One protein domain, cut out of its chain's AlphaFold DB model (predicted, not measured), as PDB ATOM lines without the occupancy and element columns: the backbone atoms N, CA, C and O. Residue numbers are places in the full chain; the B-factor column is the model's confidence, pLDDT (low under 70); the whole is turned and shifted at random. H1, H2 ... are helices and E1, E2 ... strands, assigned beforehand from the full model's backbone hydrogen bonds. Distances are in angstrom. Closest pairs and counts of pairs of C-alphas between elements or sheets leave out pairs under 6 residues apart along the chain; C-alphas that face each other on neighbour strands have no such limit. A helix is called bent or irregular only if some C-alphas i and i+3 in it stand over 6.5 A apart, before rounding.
ATOM      1  N   SER A  19      65.233  66.897  37.376       57.50
ATOM      2  CA  SER A  19      64.877  67.639  36.165       57.50
ATOM      3  C   SER A  19      64.552  69.107  36.429       57.50
ATOM      4  O   SER A  19      64.480  69.877  35.478       57.50
ATOM      5  N   ASN A  20      64.406  69.510  37.695       53.03
ATOM      6  CA  ASN A  20      64.193  70.900  38.088       53.03
ATOM      7  C   ASN A  20      65.257  71.283  39.114       53.03
ATOM      8  O   ASN A  20      65.185  70.811  40.249       53.03
ATOM      9  N   SER A  21      66.228  72.122  38.747       54.84
ATOM     10  CA  SER A  21      67.032  72.805  39.758       54.84
ATOM     11  C   SER A  21      66.071  73.567  40.670       54.84
ATOM     12  O   SER A  21      65.152  74.267  40.240       54.84
ATOM     13  N   THR A  22      66.239  73.419  41.971       62.62
ATOM     14  CA  THR A  22      65.806  74.457  42.901       62.62
ATOM     15  C   THR A  22      66.595  75.713  42.542       62.62
ATOM     16  O   THR A  22      67.760  75.833  42.923       62.62
ATOM     17  N   ALA A  23      65.972  76.624  41.794       69.31
ATOM     18  CA  ALA A  23      66.610  77.805  41.202       69.31
ATOM     19  C   ALA A  23      67.379  78.703  42.196       69.31
ATOM     20  O   ALA A  23      68.143  79.576  41.799       69.31
ATOM     21  N   ALA A  24      67.203  78.483  43.500       82.56
ATOM     22  CA  ALA A  24      67.869  79.204  44.573       82.56
ATOM     23  C   ALA A  24      69.409  79.174  44.480       82.56
ATOM     24  O   ALA A  24      70.044  80.183  44.787       82.56
ATOM     25  N   LEU A  25      70.022  78.063  44.046       85.81
ATOM     26  CA  LEU A  25      71.485  77.978  43.897       85.81
ATOM     27  C   LEU A  25      71.997  78.408  42.517       85.81
ATOM     28  O   LEU A  25      73.199  78.642  42.376       85.81
ATOM     29  N   ASP A  26      71.116  78.601  41.533       86.12
ATOM     30  CA  ASP A  26      71.504  78.982  40.166       86.12
ATOM     31  C   ASP A  26      72.198  80.356  40.133       86.12
ATOM     32  O   ASP A  26      73.048  80.611  39.277       86.12
ATOM     33  N   GLN A  27      71.917  81.219  41.118       87.56
ATOM     34  CA  GLN A  27      72.591  82.512  41.284       87.56
ATOM     35  C   GLN A  27      74.112  82.393  41.484       87.56
ATOM     36  O   GLN A  27      74.848  83.302  41.103       87.56
ATOM     37  N   TYR A  28      74.593  81.264  42.017       90.12
ATOM     38  CA  TYR A  28      76.018  80.994  42.223       90.12
ATOM     39  C   TYR A  28      76.665  80.233  41.060       90.12
ATOM     40  O   TYR A  28      77.823  79.833  41.158       90.12
ATOM     41  N   LYS A  29      75.926  80.035  39.959       88.75
ATOM     42  CA  LYS A  29      76.376  79.354  38.734       88.75
ATOM     43  C   LYS A  29      77.100  78.025  39.023       88.75
ATOM     44  O   LYS A  29      78.297  77.920  38.741       88.75
ATOM     45  N   PRO A  30      76.406  77.019  39.590       90.06
ATOM     46  CA  PRO A  30      77.010  75.725  39.888       90.06
ATOM     47  C   PRO A  30      77.622  75.089  38.632       90.06
ATOM     48  O   PRO A  30      77.039  75.154  37.550       90.06
ATOM     49  N   VAL A  31      78.787  74.461  38.778       91.75
ATOM     50  CA  VAL A  31      79.512  73.806  37.681       91.75
ATOM     51  C   VAL A  31      79.587  72.310  37.946       91.75
ATOM     52  O   VAL A  31      80.139  71.879  38.956       91.75
ATOM     53  N   GLU A  32      79.066  71.503  37.029       91.75
ATOM     54  CA  GLU A  32      79.235  70.051  37.068       91.75
ATOM     55  C   GLU A  32      80.665  69.687  36.657       91.75
ATOM     56  O   GLU A  32      81.057  69.854  35.503       91.75
ATOM     57  N   ILE A  33      81.464  69.218  37.618       92.44
ATOM     58  CA  ILE A  33      82.893  68.947  37.400       92.44
ATOM     59  C   ILE A  33      83.105  67.635  36.649       92.44
ATOM     60  O   ILE A  33      84.016  67.525  35.829       92.44
ATOM     61  N   THR A  34      82.250  66.641  36.900       91.50
ATOM     62  CA  THR A  34      82.248  65.386  36.144       91.50
ATOM     63  C   THR A  34      80.880  65.144  35.509       91.50
ATOM     64  O   THR A  34      79.881  65.680  35.984       91.50
ATOM     65  N   PRO A  35      80.779  64.299  34.470       86.06
ATOM     66  CA  PRO A  35      79.494  64.046  33.821       86.06
ATOM     67  C   PRO A  35      78.434  63.414  34.739       86.06
ATOM     68  O   PRO A  35      77.243  63.595  34.515       86.06
ATOM     69  N   VAL A  36      78.845  62.663  35.769       81.31
ATOM     70  CA  VAL A  36      77.933  61.793  36.544       81.31
ATOM     71  C   VAL A  36      77.741  62.262  37.982       81.31
ATOM     72  O   VAL A  36      76.634  62.199  38.507       81.31
ATOM     73  N   ILE A  37      78.809  62.716  38.628       87.19
ATOM     74  CA  ILE A  37      78.792  63.163  40.020       87.19
ATOM     75  C   ILE A  37      79.475  64.515  40.140       87.19
ATOM     76  O   ILE A  37      80.164  64.959  39.222       87.19
ATOM     77  N   ASP A  38      79.344  65.122  41.308       86.31
ATOM     78  CA  ASP A  38      80.113  66.294  41.703       86.31
ATOM     79  C   ASP A  38      79.646  67.611  41.059       86.31
ATOM     80  O   ASP A  38      79.445  67.727  39.844       86.31
ATOM     81  N   THR A  39      79.428  68.609  41.912       92.12
ATOM     82  CA  THR A  39      79.026  69.970  41.543       92.12
ATOM     83  C   THR A  39      79.806  70.960  42.389       92.12
ATOM     84  O   THR A  39      79.745  70.928  43.618       92.12
ATOM     85  N   GLN A  40      80.504  71.873  41.728       93.69
ATOM     86  CA  GLN A  40      81.234  72.945  42.377       93.69
ATOM     87  C   GLN A  40      80.400  74.222  42.420       93.69
ATOM     88  O   GLN A  40      79.849  74.646  41.407       93.69
ATOM     89  N   ILE A  41      80.384  74.881  43.575       93.75
ATOM     90  CA  ILE A  41      79.826  76.223  43.754       93.75
ATOM     91  C   ILE A  41      80.959  77.158  44.185       93.75
ATOM     92  O   ILE A  41      81.787  76.776  45.009       93.75
ATOM     93  N   ARG A  42      81.038  78.365  43.615       93.12
ATOM     94  CA  ARG A  42      82.066  79.371  43.948       93.12
ATOM     95  C   ARG A  42      81.429  80.717  44.276       93.12
ATOM     96  O   ARG A  42      80.287  80.970  43.904       93.12
ATOM     97  N   GLY A  43      82.195  81.588  44.933       90.06
ATOM     98  CA  GLY A  43      81.773  82.959  45.233       90.06
ATOM     99  C   GLY A  43      80.762  83.077  46.376       90.06
ATOM    100  O   GLY A  43      80.068  84.086  46.459       90.06
ATOM    101  N   VAL A  44      80.665  82.057  47.233       91.94
ATOM    102  CA  VAL A  44      79.828  82.067  48.438       91.94
ATOM    103  C   VAL A  44      80.502  81.269  49.549       91.94
ATOM    104  O   VAL A  44      81.036  80.185  49.305       91.94
ATOM    105  N   GLU A  45      80.470  81.809  50.765       92.00
ATOM    106  CA  GLU A  45      80.957  81.117  51.954       92.00
ATOM    107  C   GLU A  45      79.862  80.198  52.501       92.00
ATOM    108  O   GLU A  45      78.711  80.598  52.695       92.00
ATOM    109  N   LEU A  46      80.218  78.947  52.782       91.31
ATOM    110  CA  LEU A  46      79.295  77.944  53.304       91.31
ATOM    111  C   LEU A  46      78.684  78.372  54.650       91.31
ATOM    112  O   LEU A  46      77.528  78.053  54.937       91.31
ATOM    113  N   GLY A  47      79.451  79.109  55.457       90.44
ATOM    114  CA  GLY A  47      79.014  79.644  56.745       90.44
ATOM    115  C   GLY A  47      77.946  80.729  56.658       90.44
ATOM    116  O   GLY A  47      77.202  80.895  57.621       90.44
ATOM    117  N   ASP A  48      77.811  81.399  55.513       90.06
ATOM    118  CA  ASP A  48      76.849  82.491  55.329       90.06
ATOM    119  C   ASP A  48      75.459  81.977  54.921       90.06
ATOM    120  O   ASP A  48      74.441  82.625  55.175       90.06
ATOM    121  N   LEU A  49      75.383  80.782  54.320       90.00
ATOM    122  CA  LEU A  49      74.126  80.211  53.819       90.00
ATOM    123  C   LEU A  49      73.017  80.082  54.878       90.00
ATOM    124  O   LEU A  49      71.868  80.376  54.548       90.00
ATOM    125  N   PRO A  50      73.288  79.657  56.130       89.06
ATOM    126  CA  PRO A  50      72.260  79.528  57.160       89.06
ATOM    127  C   PRO A  50      71.551  80.822  57.556       89.06
ATOM    128  O   PRO A  50      70.450  80.722  58.109       89.06
ATOM    129  N   ASP A  51      72.188  81.972  57.333       89.69
ATOM    130  CA  ASP A  51      71.728  83.298  57.764       89.69
ATOM    131  C   ASP A  51      71.421  84.229  56.574       89.69
ATOM    132  O   ASP A  51      70.954  85.354  56.759       89.69
ATOM    133  N   ALA A  52      71.614  83.742  55.345       90.75
ATOM    134  CA  ALA A  52      71.254  84.443  54.124       90.75
ATOM    135  C   ALA A  52      69.725  84.644  53.990       90.75
ATOM    136  O   ALA A  52      68.927  83.824  54.463       90.75
ATOM    137  N   PRO A  53      69.271  85.697  53.288       90.06
ATOM    138  CA  PRO A  53      67.868  85.833  52.910       90.06
ATOM    139  C   PRO A  53      67.404  84.621  52.088       90.06
ATOM    140  O   PRO A  53      68.021  84.280  51.081       90.06
ATOM    141  N   GLY A  54      66.323  83.959  52.513       89.06
ATOM    142  CA  GLY A  54      65.867  82.717  51.874       89.06
ATOM    143  C   GLY A  54      66.789  81.517  52.132       89.06
ATOM    144  O   GLY A  54      66.898  80.629  51.287       89.06
ATOM    145  N   ALA A  55      67.482  81.491  53.280       90.75
ATOM    146  CA  ALA A  55      68.374  80.401  53.685       90.75
ATOM    147  C   ALA A  55      67.742  79.013  53.511       90.75
ATOM    148  O   ALA A  55      68.393  78.096  53.021       90.75
ATOM    149  N   ASP A  56      66.471  78.842  53.868       88.62
ATOM    150  CA  ASP A  56      65.802  77.545  53.771       88.62
ATOM    151  C   ASP A  56      65.655  77.084  52.314       88.62
ATOM    152  O   ASP A  56      65.866  75.909  52.021       88.62
ATOM    153  N   GLU A  57      65.344  77.986  51.383       88.31
ATOM    154  CA  GLU A  57      65.298  77.701  49.947       88.31
ATOM    155  C   GLU A  57      66.688  77.364  49.394       88.31
ATOM    156  O   GLU A  57      66.825  76.418  48.613       88.31
ATOM    157  N   LEU A  58      67.725  78.086  49.832       90.81
ATOM    158  CA  LEU A  58      69.115  77.822  49.448       90.81
ATOM    159  C   LEU A  58      69.587  76.451  49.934       90.81
ATOM    160  O   LEU A  58      70.145  75.671  49.163       90.81
ATOM    161  N   LEU A  59      69.328  76.131  51.202       90.56
ATOM    162  CA  LEU A  59      69.735  74.872  51.817       90.56
ATOM    163  C   LEU A  59      68.920  73.690  51.276       90.56
ATOM    164  O   LEU A  59      69.496  72.633  51.016       90.56
ATOM    165  N   LYS A  60      67.612  73.859  51.027       87.75
ATOM    166  CA  LYS A  60      66.802  72.866  50.293       87.75
ATOM    167  C   LYS A  60      67.380  72.619  48.911       87.75
ATOM    168  O   LYS A  60      67.440  71.471  48.475       87.75
ATOM    169  N   GLY A  61      67.829  73.680  48.245       87.62
ATOM    170  CA  GLY A  61      68.447  73.527  46.950       87.62
ATOM    171  C   GLY A  61      69.772  72.789  47.002       87.62
ATOM    172  O   GLY A  61      69.994  71.873  46.217       87.62
ATOM    173  N   HIS A  62      70.606  73.080  47.996       90.75
ATOM    174  CA  HIS A  62      71.834  72.325  48.220       90.75
ATOM    175  C   HIS A  62      71.553  70.834  48.435       90.75
ATOM    176  O   HIS A  62      72.144  69.993  47.762       90.75
ATOM    177  N   VAL A  63      70.601  70.499  49.313       87.31
ATOM    178  CA  VAL A  63      70.181  69.111  49.563       87.31
ATOM    179  C   VAL A  63      69.690  68.437  48.283       87.31
ATOM    180  O   VAL A  63      70.009  67.273  48.043       87.31
ATOM    181  N   PHE A  64      68.951  69.155  47.437       85.31
ATOM    182  CA  PHE A  64      68.505  68.640  46.146       85.31
ATOM    183  C   PHE A  64      69.677  68.368  45.192       85.31
ATOM    184  O   PHE A  64      69.739  67.296  44.589       85.31
ATOM    185  N   HIS A  65      70.645  69.285  45.093       86.88
ATOM    186  CA  HIS A  65      71.858  69.062  44.302       86.88
ATOM    187  C   HIS A  65      72.661  67.865  44.821       86.88
ATOM    188  O   HIS A  65      73.086  67.042  44.017       86.88
ATOM    189  N   VAL A  66      72.808  67.703  46.140       88.81
ATOM    190  CA  VAL A  66      73.445  66.515  46.738       88.81
ATOM    191  C   VAL A  66      72.672  65.246  46.383       88.81
ATOM    192  O   VAL A  66      73.276  64.267  45.966       88.81
ATOM    193  N   TYR A  67      71.343  65.262  46.468       85.25
ATOM    194  CA  TYR A  67      70.511  64.123  46.081       85.25
ATOM    195  C   TYR A  67      70.687  63.739  44.598       85.25
ATOM    196  O   TYR A  67      70.725  62.557  44.266       85.25
ATOM    197  N   CYS A  68      70.832  64.722  43.707       84.56
ATOM    198  CA  CYS A  68      70.960  64.487  42.270       84.56
ATOM    199  C   CYS A  68      72.378  64.166  41.797       84.56
ATOM    200  O   CYS A  68      72.556  63.419  40.838       84.56
ATOM    201  N   ARG A  69      73.385  64.762  42.436       88.00
ATOM    202  CA  ARG A  69      74.784  64.766  41.983       88.00
ATOM    203  C   ARG A  69      75.719  64.031  42.942       88.00
ATOM    204  O   ARG A  69      76.914  63.935  42.663       88.00
ATOM    205  N   ASN A  70      75.187  63.504  44.047       87.94
ATOM    206  CA  ASN A  70      75.853  62.856  45.185       87.94
ATOM    207  C   ASN A  70      76.816  63.747  45.978       87.94
ATOM    208  O   ASN A  70      76.820  63.712  47.206       87.94
ATOM    209  N   VAL A  71      77.637  64.538  45.293       91.88
ATOM    210  CA  VAL A  71      78.668  65.385  45.889       91.88
ATOM    211  C   VAL A  71      78.457  66.821  45.427       91.88
ATOM    212  O   VAL A  71      78.234  67.083  44.244       91.88
ATOM    213  N   VAL A  72      78.509  67.747  46.380       91.94
ATOM    214  CA  VAL A  72      78.522  69.190  46.141       91.94
ATOM    215  C   VAL A  72      79.586  69.784  47.048       91.94
ATOM    216  O   VAL A  72      79.619  69.468  48.237       91.94
ATOM    217  N   PHE A  73      80.437  70.650  46.514       92.44
ATOM    218  CA  PHE A  73      81.460  71.326  47.303       92.44
ATOM    219  C   PHE A  73      81.533  72.813  46.973       92.44
ATOM    220  O   PHE A  73      81.317  73.245  45.838       92.44
ATOM    221  N   PHE A  74      81.852  73.594  48.000       93.12
ATOM    222  CA  PHE A  74      82.064  75.030  47.900       93.12
ATOM    223  C   PHE A  74      83.560  75.285  47.729       93.12
ATOM    224  O   PHE A  74      84.374  74.878  48.557       93.12
ATOM    225  N   GLY A  75      83.929  75.881  46.598       91.31
ATOM    226  CA  GLY A  75      85.302  76.272  46.310       91.31
ATOM    227  C   GLY A  75      85.689  77.550  47.050       91.31
ATOM    228  O   GLY A  75      84.824  78.346  47.405       91.31
ATOM    229  N   GLU A  76      86.998  77.754  47.220       91.56
ATOM    230  CA  GLU A  76      87.572  79.022  47.702       91.56
ATOM    231  C   GLU A  76      86.991  79.477  49.053       91.56
ATOM    232  O   GLU A  76      86.499  80.591  49.164       91.56
ATOM    233  N   GLN A  77      87.042  78.613  50.072       92.56
ATOM    234  CA  GLN A  77      86.663  78.950  51.452       92.56
ATOM    235  C   GLN A  77      87.917  79.443  52.208       92.56
ATOM    236  O   GLN A  77      88.743  78.613  52.601       92.56
ATOM    237  N   PRO A  78      88.152  80.765  52.347       89.25
ATOM    238  CA  PRO A  78      89.379  81.301  52.942       89.25
ATOM    239  C   PRO A  78      89.446  81.102  54.460       89.25
ATOM    240  O   PRO A  78      90.535  81.152  55.031       89.25
ATOM    241  N   ALA A  79      88.299  80.904  55.111       86.75
ATOM    242  CA  ALA A  79      88.194  80.697  56.543       86.75
ATOM    243  C   ALA A  79      87.712  79.277  56.848       86.75
ATOM    244  O   ALA A  79      86.934  78.674  56.112       86.75
ATOM    245  N   GLN A  80      88.173  78.731  57.971       86.19
ATOM    246  CA  GLN A  80      87.623  77.488  58.486       86.19
ATOM    247  C   GLN A  80      86.265  77.765  59.131       86.19
ATOM    248  O   GLN A  80      86.155  78.639  59.992       86.19
ATOM    249  N   LEU A  81      85.255  76.974  58.768       87.38
ATOM    250  CA  LEU A  81      83.950  77.033  59.415       87.38
ATOM    251  C   LEU A  81      84.074  76.589  60.891       87.38
ATOM    252  O   LEU A  81      84.481  75.447  61.138       87.38
ATOM    253  N   PRO A  82      83.724  77.437  61.877       89.06
ATOM    254  CA  PRO A  82      83.740  77.070  63.291       89.06
ATOM    255  C   PRO A  82      82.841  75.863  63.583       89.06
ATOM    256  O   PRO A  82      81.789  75.697  62.961       89.06
ATOM    257  N   ASN A  83      83.210  75.044  64.576       84.19
ATOM    258  CA  ASN A  83      82.481  73.811  64.907       84.19
ATOM    259  C   ASN A  83      80.989  74.049  65.179       84.19
ATOM    260  O   ASN A  83      80.157  73.284  64.696       84.19
ATOM    261  N   ASP A  84      80.637  75.116  65.893       84.81
ATOM    262  CA  ASP A  84      79.237  75.423  66.205       84.81
ATOM    263  C   ASP A  84      78.433  75.788  64.952       84.81
ATOM    264  O   ASP A  84      77.294  75.343  64.783       84.81
ATOM    265  N   GLN A  85      79.042  76.532  64.023       87.56
ATOM    266  CA  GLN A  85      78.421  76.847  62.737       87.56
ATOM    267  C   GLN A  85      78.268  75.593  61.875       87.56
ATOM    268  O   GLN A  85      77.202  75.378  61.297       87.56
ATOM    269  N   LEU A  86      79.276  74.716  61.851       86.69
ATOM    270  CA  LEU A  86      79.207  73.435  61.150       86.69
ATOM    271  C   LEU A  86      78.098  72.533  61.718       86.69
ATOM    272  O   LEU A  86      77.306  71.982  60.951       86.69
ATOM    273  N   LYS A  87      77.992  72.418  63.051       84.81
ATOM    274  CA  LYS A  87      76.929  71.662  63.740       84.81
ATOM    275  C   LYS A  87      75.543  72.222  63.396       84.81
ATOM    276  O   LYS A  87      74.629  71.456  63.074       84.81
ATOM    277  N   ARG A  88      75.380  73.552  63.410       86.75
ATOM    278  CA  ARG A  88      74.122  74.228  63.046       86.75
ATOM    279  C   ARG A  88      73.742  73.982  61.587       86.75
ATOM    280  O   ARG A  88      72.593  73.636  61.310       86.75
ATOM    281  N   LEU A  89      74.692  74.126  60.668       89.00
ATOM    282  CA  LEU A  89      74.488  73.893  59.240       89.00
ATOM    283  C   LEU A  89      74.086  72.436  58.961       89.00
ATOM    284  O   LEU A  89      73.076  72.194  58.304       89.00
ATOM    285  N   ALA A  90      74.822  71.468  59.517       84.88
ATOM    286  CA  ALA A  90      74.515  70.044  59.377       84.88
ATOM    287  C   ALA A  90      73.122  69.696  59.931       84.88
ATOM    288  O   ALA A  90      72.374  68.934  59.316       84.88
ATOM    289  N   THR A  91      72.744  70.311  61.057       84.56
ATOM    290  CA  THR A  91      71.415  70.151  61.658       84.56
ATOM    291  C   THR A  91      70.312  70.683  60.746       84.56
ATOM    292  O   THR A  91      69.341  69.967  60.492       84.56
ATOM    293  N   LYS A  92      70.476  71.893  60.194       86.50
ATOM    294  CA  LYS A  92      69.525  72.457  59.223       86.50
ATOM    295  C   LYS A  92      69.388  71.567  57.986       86.50
ATOM    296  O   LYS A  92      68.269  71.280  57.574       86.50
ATOM    297  N   PHE A  93      70.492  71.074  57.421       86.00
ATOM    298  CA  PHE A  93      70.425  70.145  56.288       86.00
ATOM    299  C   PHE A  93      69.638  68.880  56.622       86.00
ATOM    300  O   PHE A  93      68.755  68.493  55.859       86.00
ATOM    301  N   GLY A  94      69.892  68.282  57.788       80.38
ATOM    302  CA  GLY A  94      69.135  67.128  58.262       80.38
ATOM    303  C   GLY A  94      67.629  67.396  58.337       80.38
ATOM    304  O   GLY A  94      66.842  66.614  57.806       80.38
ATOM    305  N   GLN A  95      67.227  68.528  58.920       79.69
ATOM    306  CA  GLN A  95      65.820  68.935  59.049       79.69
ATOM    307  C   GLN A  95      65.130  69.181  57.696       79.69
ATOM    308  O   GLN A  95      63.931  68.939  57.567       79.69
ATOM    309  N   LEU A  96      65.874  69.648  56.691       80.50
ATOM    310  CA  LEU A  96      65.347  69.988  55.366       80.50
ATOM    311  C   LEU A  96      65.288  68.795  54.394       80.50
ATOM    312  O   LEU A  96      64.697  68.912  53.319       80.50
ATOM    313  N   THR A  97      65.867  67.644  54.746       74.75
ATOM    314  CA  THR A  97      65.807  66.430  53.916       74.75
ATOM    315  C   THR A  97      64.465  65.695  54.051       74.75
ATOM    316  O   THR A  97      63.901  65.556  55.134       74.75
ATOM    317  N   ILE A  98      63.963  65.153  52.932       57.41
ATOM    318  CA  ILE A  98      62.652  64.469  52.792       57.41
ATOM    319  C   ILE A  98      62.472  63.299  53.784       57.41
ATOM    320  O   ILE A  98      61.355  62.960  54.187       57.41
ATOM    321  N   SER A  99      63.582  62.700  54.213       52.66
ATOM    322  CA  SER A  99      63.639  61.619  55.197       52.66
ATOM    323  C   SER A  99      63.063  62.030  56.565       52.66
ATOM    324  O   SER A  99      62.354  61.241  57.193       52.66
ATOM    325  N   ALA A 100      63.259  63.289  56.978       47.34
ATOM    326  CA  ALA A 100      62.756  63.814  58.248       47.34
ATOM    327  C   ALA A 100      61.222  63.983  58.271       47.34
ATOM    328  O   ALA A 100      60.610  63.905  59.333       47.34
ATOM    329  N   PHE A 101      60.588  64.174  57.108       46.19
ATOM    330  CA  PHE A 101      59.138  64.387  57.001       46.19
ATOM    331  C   PHE A 101      58.330  63.097  56.808       46.19
ATOM    332  O   PHE A 101      57.124  63.086  57.047       46.19
ATOM    333  N   SER A 102      58.963  62.017  56.343       47.69
ATOM    334  CA  SER A 102      58.256  60.837  55.825       47.69
ATOM    335  C   SER A 102      58.345  59.598  56.716       47.69
ATOM    336  O   SER A 102      57.504  58.708  56.592       47.69
ATOM    337  N   THR A 103      59.312  59.515  57.642       49.41
ATOM    338  CA  THR A 103      59.457  58.335  58.508       49.41
ATOM    339  C   THR A 103      59.954  58.674  59.914       49.41
ATOM    340  O   THR A 103      60.757  59.574  60.120       49.41
ATOM    341  N   LYS A 104      59.527  57.870  60.897       52.91
ATOM    342  CA  LYS A 104      59.939  57.953  62.317       52.91
ATOM    343  C   LYS A 104      61.444  57.709  62.538       52.91
ATOM    344  O   LYS A 104      61.951  57.981  63.617       52.91
ATOM    345  N   TRP A 105      62.123  57.158  61.531       52.69
ATOM    346  CA  TRP A 105      63.511  56.686  61.573       52.69
ATOM    347  C   TRP A 105      64.446  57.501  60.670       52.69
ATOM    348  O   TRP A 105      65.646  57.259  60.657       52.69
ATOM    349  N   GLY A 106      63.899  58.450  59.905       52.53
ATOM    350  CA  GLY A 106      64.613  59.197  58.876       52.53
ATOM    351  C   GLY A 106      65.219  60.525  59.335       52.53
ATOM    352  O   GLY A 106      65.647  61.316  58.495       52.53
ATOM    353  N   GLY A 107      65.223  60.806  60.638       57.31
ATOM    354  CA  GLY A 107      65.832  62.017  61.186       57.31
ATOM    355  C   GLY A 107      67.361  61.989  61.115       57.31
ATOM    356  O   GLY A 107      67.972  60.925  61.014       57.31
ATOM    357  N   LEU A 108      67.982  63.167  61.208       64.31
ATOM    358  CA  LEU A 108      69.428  63.293  61.387       64.31
ATOM    359  C   LEU A 108      69.864  62.495  62.625       64.31
ATOM    360  O   LEU A 108      69.548  62.875  63.752       64.31
ATOM    361  N   HIS A 109      70.576  61.388  62.416       63.62
ATOM    362  CA  HIS A 109      71.127  60.604  63.515       63.62
ATOM    363  C   HIS A 109      72.372  61.306  64.059       63.62
ATOM    364  O   HIS A 109      73.426  61.313  63.424       63.62
ATOM    365  N   ILE A 110      72.239  61.916  65.234       62.16
ATOM    366  CA  ILE A 110      73.365  62.485  65.971       62.16
ATOM    367  C   ILE A 110      73.934  61.362  66.839       62.16
ATOM    368  O   ILE A 110      73.310  60.957  67.820       62.16
ATOM    369  N   HIS A 111      75.091  60.816  66.454       56.34
ATOM    370  CA  HIS A 111      75.777  59.821  67.277       56.34
ATOM    371  C   HIS A 111      76.190  60.449  68.625       56.34
ATOM    372  O   HIS A 111      76.711  61.565  68.630       56.34
ATOM    373  N   PRO A 112      76.009  59.751  69.761       55.41
ATOM    374  CA  PRO A 112      76.234  60.288  71.110       55.41
ATOM    375  C   PRO A 112      77.713  60.490  71.502       55.41
ATOM    376  O   PRO A 112      78.030  60.579  72.685       55.41
ATOM    377  N   THR A 113      78.634  60.575  70.543       54.03
ATOM    378  CA  THR A 113      80.063  60.789  70.792       54.03
ATOM    379  C   THR A 113      80.526  62.095  70.154       54.03
ATOM    380  O   THR A 113      80.702  62.187  68.940       54.03
ATOM    381  N   GLU A 114      80.774  63.106  70.988       49.59
ATOM    382  CA  GLU A 114      81.536  64.290  70.598       49.59
ATOM    383  C   GLU A 114      83.023  63.916  70.546       49.59
ATOM    384  O   GLU A 114      83.743  64.028  71.532       49.59
ATOM    385  N   GLN A 115      83.509  63.451  69.396       49.12
ATOM    386  CA  GLN A 115      84.913  63.703  69.083       49.12
ATOM    387  C   GLN A 115      84.987  65.141  68.579       49.12
ATOM    388  O   GLN A 115      84.603  65.441  67.446       49.12
ATOM    389  N   HIS A 116      85.415  66.050  69.451       49.31
ATOM    390  CA  HIS A 116      85.742  67.411  69.051       49.31
ATOM    391  C   HIS A 116      86.835  67.300  67.979       49.31
ATOM    392  O   HIS A 116      87.886  66.722  68.234       49.31
ATOM    393  N   ARG A 117      86.614  67.829  66.769       53.25
ATOM    394  CA  ARG A 117      87.595  67.747  65.659       53.25
ATOM    395  C   ARG A 117      88.991  68.275  66.023       53.25
ATOM    396  O   ARG A 117      89.953  67.987  65.323       53.25
ATOM    397  N   GLU A 118      89.071  69.049  67.098       49.38
ATOM    398  CA  GLU A 118      90.263  69.735  67.579       49.38
ATOM    399  C   GLU A 118      90.961  69.011  68.747       49.38
ATOM    400  O   GLU A 118      92.124  69.284  69.019       49.38
ATOM    401  N   TYR A 119      90.305  68.040  69.397       47.75
ATOM    402  CA  TYR A 119      90.882  67.268  70.501       47.75
ATOM    403  C   TYR A 119      90.483  65.797  70.376       47.75
ATOM    404  O   TYR A 119      89.306  65.451  70.421       47.75
ATOM    405  N   ASN A 120      91.476  64.915  70.256       47.34
ATOM    406  CA  ASN A 120      91.315  63.458  70.217       47.34
ATOM    407  C   ASN A 120      90.879  62.868  71.580       47.34
ATOM    408  O   ASN A 120      91.349  61.805  71.979       47.34
ATOM    409  N   GLU A 121      90.020  63.566  72.321       44.81
ATOM    410  CA  GLU A 121      89.532  63.164  73.634       44.81
ATOM    411  C   GLU A 121      88.010  63.036  73.615       44.81
ATOM    412  O   GLU A 121      87.270  63.966  73.296       44.81
ATOM    413  N   ILE A 122      87.553  61.829  73.942       45.28
ATOM    414  CA  ILE A 122      86.142  61.480  74.064       45.28
ATOM    415  C   ILE A 122      85.670  62.015  75.415       45.28
ATOM    416  O   ILE A 122      86.027  61.464  76.455       45.28
ATOM    417  N   SER A 123      84.865  63.073  75.413       41.84
ATOM    418  CA  SER A 123      84.217  63.534  76.643       41.84
ATOM    419  C   SER A 123      82.940  62.721  76.897       41.84
ATOM    420  O   SER A 123      82.093  62.642  76.003       41.84
ATOM    421  N   PRO A 124      82.762  62.102  78.080       40.06
ATOM    422  CA  PRO A 124      81.513  61.435  78.432       40.06
ATOM    423  C   PRO A 124      80.437  62.465  78.804       40.06
ATOM    424  O   PRO A 124      80.713  63.432  79.513       40.06
ATOM    425  N   ILE A 125      79.200  62.242  78.358       44.41
ATOM    426  CA  ILE A 125      78.049  63.081  78.721       44.41
ATOM    427  C   ILE A 125      77.397  62.522  79.993       44.41
ATOM    428  O   ILE A 125      77.082  61.333  80.066       44.41
ATOM    429  N   ILE A 126      77.172  63.397  80.977       36.97
ATOM    430  CA  ILE A 126      76.257  63.164  82.103       36.97
ATOM    431  C   ILE A 126      74.877  63.683  81.676       36.97
ATOM    432  O   ILE A 126      74.782  64.796  81.159       36.97
ATOM    433  N   ALA A 127      73.864  62.828  81.835       40.84
ATOM    434  CA  ALA A 127      72.478  63.024  81.401       40.84
ATOM    435  C   ALA A 127      71.726  64.122  82.166       40.84
ATOM    436  O   ALA A 127      72.029  64.320  83.366       40.84
TER     437      ALA A 127
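AT A GLANCE: This is residues 19 to 127 of the 127 residues of the protein "Taurine dioxygenase" of Rhodosporidium toruloides (UniProt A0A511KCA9). Helix H2 stands in the middle, with H1 packed crosswise on one side, H3 crosswise on the other, and the small sheet E1 E2 beside it; residues 103 to 127 form a long tail. The 109 printed residues, under half in named elements, run H1 E1 H2 E2 H3 H4, mostly helix. The whole is only just compact, close to loose, radius of gyration of the C-alphas 15.7 A, spans 46 by 37 by 30 A.

IN THESE COORDINATES: H1, residues 23 to 28, begins at C-alpha 23 (66.610, 77.805, 41.202) and is only just irregular: C-alphas 24 and 27 are 6.6 A apart. E1 is residues 39 to 41, H2 55 to 69 (20.6 A), E2 72 to 74, H3 83 to 96 (20.0 A), H4 98 to 102, ending at C-alpha 102 (58.256, 60.837, 55.825).

HOW THE PARTS SIT: H1 touches residues 57 to 62 of H2 alone, about perpendicular at 87 degrees; the closest C-alphas, Ala 24 and Leu 58, are 5.2 A apart. E1, H2 and E2 form a strand-helix-strand unit, parallel neighbour strands with a helix between, its crossover right-handed; N 41 and O 73, 2.9 A apart, are within hydrogen-bond range. H3 touches H2 with residues 92 to 96 alone, about perpendicular at 76 degrees, closest C-alphas Lys 60 and Leu 96, 6.0 A. H4 is close to H3 but not clearly touching, closest C-alphas Gly 94 and Ala 100, 7.2 A. Every O i to N i+4 pair is within range in H2, H3 and H4; H1 has 0 of 2, but 2 of 3 O i to N i+3.

THE WHOLE: The farthest C-alphas, Pro 35 and Ile 126, are 48.4 A apart. The printed part has no cut; the link E1 to H2 is long. Residues 19 to 23 and 98 to 127 have pLDDT under 70.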